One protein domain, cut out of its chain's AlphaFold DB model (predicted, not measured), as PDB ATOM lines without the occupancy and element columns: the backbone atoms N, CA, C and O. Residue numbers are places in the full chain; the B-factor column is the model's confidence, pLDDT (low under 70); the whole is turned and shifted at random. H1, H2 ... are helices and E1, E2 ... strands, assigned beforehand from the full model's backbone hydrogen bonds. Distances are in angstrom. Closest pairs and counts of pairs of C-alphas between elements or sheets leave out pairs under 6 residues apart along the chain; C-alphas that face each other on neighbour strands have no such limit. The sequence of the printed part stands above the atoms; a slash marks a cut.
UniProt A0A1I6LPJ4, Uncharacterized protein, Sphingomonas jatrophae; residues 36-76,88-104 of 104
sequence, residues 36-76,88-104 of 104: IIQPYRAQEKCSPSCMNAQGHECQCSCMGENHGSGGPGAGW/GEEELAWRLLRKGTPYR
ATOM      1  N   ILE A  36     179.629 208.035 199.572       91.75
ATOM      2  CA  ILE A  36     180.722 208.089 198.600       91.75
ATOM      3  C   ILE A  36     180.983 209.556 198.312       91.75
ATOM      4  O   ILE A  36     180.067 210.254 197.885       91.75
ATOM      5  N   ILE A  37     182.219 209.992 198.530       90.44
ATOM      6  CA  ILE A  37     182.718 211.304 198.123       90.44
ATOM      7  C   ILE A  37     183.720 211.046 197.004       90.44
ATOM      8  O   ILE A  37     184.644 210.253 197.185       90.44
ATOM      9  N   GLN A  38     183.506 211.651 195.844       86.62
ATOM     10  CA  GLN A  38     184.285 211.366 194.643       86.62
ATOM     11  C   GLN A  38     184.488 212.632 193.808       86.62
ATOM     12  O   GLN A  38     183.608 213.497 193.803       86.62
ATOM     13  N   PRO A  39     185.605 212.738 193.076       86.25
ATOM     14  CA  PRO A  39     185.742 213.760 192.054       86.25
ATOM     15  C   PRO A  39     184.751 213.503 190.912       86.25
ATOM     16  O   PRO A  39     184.431 212.355 190.587       86.25
ATOM     17  N   TYR A  40     184.272 214.575 190.293       84.06
ATOM     18  CA  TYR A  40     183.488 214.535 189.065       84.06
ATOM     19  C   TYR A  40     183.907 215.682 188.143       84.06
ATOM     20  O   TYR A  40     184.516 216.665 188.576       84.06
ATOM     21  N   ARG A  41     183.557 215.569 186.859       82.38
ATOM     22  CA  ARG A  41     183.796 216.635 185.884       82.38
ATOM     23  C   ARG A  41     182.482 217.190 185.356       82.38
ATOM     24  O   ARG A  41     181.681 216.467 184.765       82.38
ATOM     25  N   ALA A  42     182.269 218.495 185.508       80.94
ATOM     26  CA  ALA A  42     181.028 219.164 185.100       80.94
ATOM     27  C   ALA A  42     180.740 219.060 183.587       80.94
ATOM     28  O   ALA A  42     179.581 219.044 183.145       80.94
ATOM     29  N   GLN A  43     181.798 218.970 182.782       82.12
ATOM     30  CA  GLN A  43     181.709 218.837 181.330       82.12
ATOM     31  C   GLN A  43     181.561 217.377 180.871       82.12
ATOM     32  O   GLN A  43     181.190 217.147 179.722       82.12
ATOM     33  N   GLU A  44     181.791 216.389 181.743       80.88
ATOM     34  CA  GLU A  44     181.658 214.972 181.401       80.88
ATOM     35  C   GLU A  44     180.191 214.542 181.486       80.88
ATOM     36  O   GLU A  44     179.646 214.304 182.562       80.88
ATOM     37  N   LYS A  45     179.511 214.488 180.339       86.19
ATOM     38  CA  LYS A  45     178.104 214.071 180.261       86.19
ATOM     39  C   LYS A  45     177.972 212.551 180.360       86.19
ATOM     40  O   LYS A  45     178.914 211.821 180.067       86.19
ATOM     41  N   CYS A  46     176.795 212.072 180.775       86.25
ATOM     42  CA  CYS A  46     176.496 210.639 180.817       86.25
ATOM     43  C   CYS A  46     176.783 209.986 179.464       86.25
ATOM     44  O   CYS A  46     176.088 210.233 178.480       86.25
ATOM     45  N   SER A  47     177.783 209.118 179.439       85.62
ATOM     46  CA  SER A  47     178.048 208.233 178.318       85.62
ATOM     47  C   SER A  47     177.182 206.970 178.415       85.62
ATOM     48  O   SER A  47     176.709 206.611 179.502       85.62
ATOM     49  N   PRO A  48     177.051 206.208 177.316       84.44
ATOM     50  CA  PRO A  48     176.520 204.851 177.375       84.44
ATOM     51  C   PRO A  48     177.249 203.957 178.388       84.44
ATOM     52  O   PRO A  48     176.616 203.101 178.990       84.44
ATOM     53  N   SER A  49     178.553 204.153 178.627       85.19
ATOM     54  CA  SER A  49     179.281 203.366 179.633       85.19
ATOM     55  C   SER A  49     178.810 203.647 181.061       85.19
ATOM     56  O   SER A  49     178.690 202.708 181.836       85.19
ATOM     57  N   CYS A  50     178.480 204.897 181.398       86.44
ATOM     58  CA  CYS A  50     177.878 205.240 182.687       86.44
ATOM     59  C   CYS A  50     176.445 204.701 182.806       86.44
ATOM     60  O   CYS A  50     176.089 204.050 183.788       86.44
ATOM     61  N   MET A  51     175.622 204.922 181.777       86.94
ATOM     62  CA  MET A  51     174.228 204.469 181.791       86.94
ATOM     63  C   MET A  51     174.108 202.942 181.845       86.94
ATOM     64  O   MET A  51     173.135 202.438 182.382       86.94
ATOM     65  N   ASN A  52     175.094 202.198 181.342       85.88
ATOM     66  CA  ASN A  52     175.090 200.731 181.354       85.88
ATOM     67  C   ASN A  52     176.009 200.123 182.430       85.88
ATOM     68  O   ASN A  52     176.310 198.929 182.389       85.88
ATOM     69  N   ALA A  53     176.514 200.931 183.364       85.88
ATOM     70  CA  ALA A  53     177.448 200.464 184.376       85.88
ATOM     71  C   ALA A  53     176.774 199.544 185.406       85.88
ATOM     72  O   ALA A  53     175.688 199.825 185.900       85.88
ATOM     73  N   GLN A  54     177.470 198.467 185.778       84.50
ATOM     74  CA  GLN A  54     177.033 197.521 186.818       84.50
ATOM     75  C   GLN A  54     177.745 197.746 188.166       84.50
ATOM     76  O   GLN A  54     177.330 197.210 189.189       84.50
ATOM     77  N   GLY A  55     178.837 198.519 188.163       85.25
ATOM     78  CA  GLY A  55     179.578 198.907 189.366       85.25
ATOM     79  C   GLY A  55     179.079 200.223 189.953       85.25
ATOM     80  O   GLY A  55     178.078 200.775 189.515       85.25
ATOM     81  N   HIS A  56     179.803 200.763 190.925       84.69
ATOM     82  CA  HIS A  56     179.486 202.034 191.560       84.69
ATOM     83  C   HIS A  56     180.276 203.206 190.971       84.69
ATOM     84  O   HIS A  56     179.905 204.341 191.225       84.69
ATOM     85  N   GLU A  57     181.350 202.988 190.213       86.75
ATOM     86  CA  GLU A  57     182.214 204.072 189.715       86.75
ATOM     87  C   GLU A  57     181.468 205.019 188.773       86.75
ATOM     88  O   GLU A  57     180.884 204.584 187.788       86.75
ATOM     89  N   CYS A  58     181.500 206.319 189.058       86.06
ATOM     90  CA  CYS A  58     180.862 207.337 188.233       86.06
ATOM     91  C   CYS A  58     181.697 208.617 188.292       86.06
ATOM     92  O   CYS A  58     182.099 209.010 189.382       86.06
ATOM     93  N   GLN A  59     181.947 209.266 187.155       85.75
ATOM     94  CA  GLN A  59     182.669 210.548 187.086       85.75
ATOM     95  C   GLN A  59     181.900 211.617 186.290       85.75
ATOM     96  O   GLN A  59     182.371 212.750 186.161       85.75
ATOM     97  N   CYS A  60     180.688 211.298 185.805       86.75
ATOM     98  CA  CYS A  60     179.885 212.259 185.055       86.75
ATOM     99  C   CYS A  60     179.293 213.370 185.915       86.75
ATOM    100  O   CYS A  60     178.991 213.202 187.096       86.75
ATOM    101  N   SER A  61     178.989 214.478 185.242       88.00
ATOM    102  CA  SER A  61     178.251 215.640 185.740       88.00
ATOM    103  C   SER A  61     176.877 215.308 186.323       88.00
ATOM    104  O   SER A  61     176.259 216.141 186.968       88.00
ATOM    105  N   CYS A  62     176.380 214.104 186.053       85.12
ATOM    106  CA  CYS A  62     175.156 213.534 186.596       85.12
ATOM    107  C   CYS A  62     175.249 213.195 188.093       85.12
ATOM    108  O   CYS A  62     174.233 212.899 188.711       85.12
ATOM    109  N   MET A  63     176.468 213.126 188.646       85.31
ATOM    110  CA  MET A  63     176.745 212.765 190.042       85.31
ATOM    111  C   MET A  63     176.152 211.410 190.481       85.31
ATOM    112  O   MET A  63     175.920 211.168 191.664       85.31
ATOM    113  N   GLY A  64     175.940 210.499 189.527       82.69
ATOM    114  CA  GLY A  64     175.359 209.176 189.752       82.69
ATOM    115  C   GLY A  64     173.852 209.067 189.504       82.69
ATOM    116  O   GLY A  64     173.344 207.957 189.603       82.69
ATOM    117  N   GLU A  65     173.155 210.149 189.144       85.44
ATOM    118  CA  GLU A  65     171.691 210.149 188.960       85.44
ATOM    119  C   GLU A  65     171.216 209.153 187.886       85.44
ATOM    120  O   GLU A  65     170.249 208.430 188.086       85.44
ATOM    121  N   ASN A  66     171.933 209.067 186.759       85.38
ATOM    122  CA  ASN A  66     171.551 208.217 185.617       85.38
ATOM    123  C   ASN A  66     172.377 206.922 185.528       85.38
ATOM    124  O   ASN A  66     172.384 206.244 184.496       85.38
ATOM    125  N   HIS A  67     173.166 206.634 186.559       84.69
ATOM    126  CA  HIS A  67     174.161 205.568 186.554       84.69
ATOM    127  C   HIS A  67     173.490 204.195 186.629       84.69
ATOM    128  O   HIS A  67     172.820 203.910 187.613       84.69
ATOM    129  N   GLY A  68     173.700 203.347 185.620       84.56
ATOM    130  CA  GLY A  68     173.037 202.037 185.524       84.56
ATOM    131  C   GLY A  68     171.621 202.057 184.927       84.56
ATOM    132  O   GLY A  68     171.012 200.999 184.797       84.56
ATOM    133  N   SER A  69     171.139 203.221 184.476       85.81
ATOM    134  CA  SER A  69     169.769 203.408 183.977       85.81
ATOM    135  C   SER A  69     169.419 202.721 182.646       85.81
ATOM    136  O   SER A  69     168.253 202.721 182.277       85.81
ATOM    137  N   GLY A  70     170.366 202.141 181.897       81.50
ATOM    138  CA  GLY A  70     170.091 201.306 180.710       81.50
ATOM    139  C   GLY A  70     170.080 202.002 179.333       81.50
ATOM    140  O   GLY A  70     169.838 201.348 178.316       81.50
ATOM    141  N   GLY A  71     170.363 203.308 179.247       80.50
ATOM    142  CA  GLY A  71     170.618 204.000 177.968       80.50
ATOM    143  C   GLY A  71     169.411 204.067 177.003       80.50
ATOM    144  O   GLY A  71     168.284 204.237 177.469       80.50
ATOM    145  N   PRO A  72     169.604 203.973 175.661       68.25
ATOM    146  CA  PRO A  72     168.542 204.160 174.658       68.25
ATOM    147  C   PRO A  72     167.283 203.302 174.810       68.25
ATOM    148  O   PRO A  72     166.203 203.705 174.386       68.25
ATOM    149  N   GLY A  73     167.406 202.130 175.438       66.31
ATOM    150  CA  GLY A  73     166.275 201.247 175.739       66.31
ATOM    151  C   GLY A  73     165.469 201.652 176.979       66.31
ATOM    152  O   GLY A  73     164.379 201.130 177.186       66.31
ATOM    153  N   ALA A  74     165.978 202.584 177.785       77.38
ATOM    154  CA  ALA A  74     165.377 203.050 179.032       77.38
ATOM    155  C   ALA A  74     164.848 204.494 178.949       77.38
ATOM    156  O   ALA A  74     164.703 205.175 179.961       77.38
ATOM    157  N   GLY A  75     164.568 204.975 177.733       74.88
ATOM    158  CA  GLY A  75     164.013 206.312 177.498       74.88
ATOM    159  C   GLY A  75     165.049 207.429 177.349       74.88
ATOM    160  O   GLY A  75     164.666 208.594 177.259       74.88
ATOM    161  N   TRP A  76     166.344 207.101 177.285       77.50
ATOM    162  CA  TRP A  76     167.393 208.069 176.958       77.50
ATOM    163  C   TRP A  76     167.591 208.192 175.448       77.50
ATOM    164  O   TRP A  76     167.443 207.228 174.708       77.50
ATOM    165  N   GLY A  88     187.584 222.740 183.402       71.50
ATOM    166  CA  GLY A  88     187.915 223.425 184.655       71.50
ATOM    167  C   GLY A  88     188.586 222.478 185.656       71.50
ATOM    168  O   GLY A  88     189.003 221.382 185.280       71.50
ATOM    169  N   GLU A  89     188.684 222.897 186.918       76.75
ATOM    170  CA  GLU A  89     189.142 222.022 188.008       76.75
ATOM    171  C   GLU A  89     188.143 220.881 188.274       76.75
ATOM    172  O   GLU A  89     186.951 221.003 187.986       76.75
ATOM    173  N   GLU A  90     188.635 219.756 188.805       76.81
ATOM    174  CA  GLU A  90     187.772 218.668 189.272       76.81
ATOM    175  C   GLU A  90     187.043 219.093 190.549       76.81
ATOM    176  O   GLU A  90     187.653 219.557 191.512       76.81
ATOM    177  N   GLU A  91     185.726 218.910 190.557       84.94
ATOM    178  CA  GLU A  91     184.870 219.224 191.699       84.94
ATOM    179  C   GLU A  91     184.518 217.948 192.475       84.94
ATOM    180  O   GLU A  91     184.639 216.836 191.962       84.94
ATOM    181  N   LEU A  92     184.058 218.088 193.723       86.94
ATOM    182  CA  LEU A  92     183.640 216.953 194.551       86.94
ATOM    183  C   LEU A  92     182.122 216.776 194.521       86.94
ATOM    184  O   LEU A  92     181.368 217.712 194.772       86.94
ATOM    185  N   ALA A  93     181.688 215.539 194.303       86.56
ATOM    186  CA  ALA A  93     180.317 215.098 194.501       86.56
ATOM    187  C   ALA A  93     180.240 214.161 195.710       86.56
ATOM    188  O   ALA A  93     181.175 213.405 195.993       86.56
ATOM    189  N   TRP A  94     179.097 214.165 196.396       87.88
ATOM    190  CA  TRP A  94     178.779 213.183 197.428       87.88
ATOM    191  C   TRP A  94     177.439 212.513 197.152       87.88
ATOM    192  O   TRP A  94     176.473 213.155 196.745       87.88
ATOM    193  N   ARG A  95     177.350 211.214 197.435       89.06
ATOM    194  CA  ARG A  95     176.088 210.465 197.381       89.06
ATOM    195  C   ARG A  95     175.958 209.529 198.566       89.06
ATOM    196  O   ARG A  95     176.927 208.888 198.975       89.06
ATOM    197  N   LEU A  96     174.747 209.455 199.106       91.19
ATOM    198  CA  LEU A  96     174.381 208.512 200.154       91.19
ATOM    199  C   LEU A  96     173.849 207.234 199.511       91.19
ATOM    200  O   LEU A  96     172.801 207.246 198.872       91.19
ATOM    201  N   LEU A  97     174.533 206.121 199.741       90.12
ATOM    202  CA  LEU A  97     174.023 204.796 199.425       90.12
ATOM    203  C   LEU A  97     173.316 204.201 200.644       90.12
ATOM    204  O   LEU A  97     173.763 204.368 201.782       90.12
ATOM    205  N   ARG A  98     172.219 203.478 200.400       90.88
ATOM    206  CA  ARG A  98     171.466 202.732 201.416       90.88
ATOM    207  C   ARG A  98     171.231 201.298 200.947       90.88
ATOM    208  O   ARG A  98     170.966 201.042 199.776       90.88
ATOM    209  N   LYS A  99     171.307 200.350 201.876       83.31
ATOM    210  CA  LYS A  99     170.986 198.941 201.653       83.31
ATOM    211  C   LYS A  99     169.506 198.843 201.280       83.31
ATOM    212  O   LYS A  99     168.650 199.236 202.066       83.31
ATOM    213  N   GLY A 100     169.225 198.343 200.080       69.19
ATOM    214  CA  GLY A 100     167.867 198.234 199.542       69.19
ATOM    215  C   GLY A 100     167.505 199.278 198.486       69.19
ATOM    216  O   GLY A 100     166.432 199.152 197.907       69.19
ATOM    217  N   THR A 101     168.370 200.254 198.181       54.62
ATOM    218  CA  THR A 101     168.229 201.018 196.935       54.62
ATOM    219  C   THR A 101     168.489 200.049 195.775       54.62
ATOM    220  O   THR A 101     169.605 199.530 195.686       54.62
ATOM    221  N   PRO A 102     167.492 199.727 194.926       46.91
ATOM    222  CA  PRO A 102     167.740 198.936 193.730       46.91
ATOM    223  C   PRO A 102     168.734 199.701 192.859       46.91
ATOM    224  O   PRO A 102     168.650 200.928 192.788       46.91
ATOM    225  N   TYR A 103     169.648 198.991 192.200       46.69
ATOM    226  CA  TYR A 103     170.315 199.536 191.020       46.69
ATOM    227  C   TYR A 103     169.187 199.867 190.032       46.69
ATOM    228  O   TYR A 103     168.541 198.947 189.529       46.69
ATOM    229  N   ARG A 104     168.827 201.148 189.918       39.97
ATOM    230  CA  ARG A 104     167.845 201.632 188.947       39.97
ATOM    231  C   ARG A 104     168.564 202.043 187.682       39.97
ATOM    232  O   ARG A 104     169.654 202.636 187.817       39.97
TER     233      ARG A 104
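Overview. This is residues 36 to 76 and 88 to 104 of the 104 residues of an uncharacterized protein of Sphingomonas jatrophae (UniProt A0A1I6LPJ4). What is the shape? It is a flat piece with little regular structure: antiparallel strands E1 and E2 form a ribbon along one border, looping residues 52 to 70 fill the middle, and short helices H1 and H2 lie beyond. What is printed? There are 58 residues, 21 in named elements ordered E1, H1, H2, E2, of mixed class. It is compact, with radius of gyration of the C-alphas 11.5 A and spans 33 by 27 by 15 A.

Arrangement. How do the strands pair? E1, residues 36 to 40, and E2, residues 91 to 98, are antiparallel at 147 degrees; N 38 and O 93, 2.9 A apart, are within hydrogen-bond range. And the helices? H1, residues 48 to 51, and H2, residues 71 to 74, are close but not clearly touching; their closest C-alphas, of Met 51 and Gly 71, are 5.3 A apart. Both are too short for an O i to N i+4 pair; each has 1 O i to N i+3 pair within range.

Along the chain. Where does E1 begin? At C-alpha 36, (180.722, 208.089, 198.600). Where does E2 end? Its 23.4 A end at C-alpha 98, (171.466, 202.732, 201.416).

Size, cuts and confidence. Is there a cut? Residues 77 to 87 are not printed, a gap of 26.8 A between C-alphas 76 and 88. Where is confidence low? pLDDT is under 70 at residues 72 to 73 and 100 to 104.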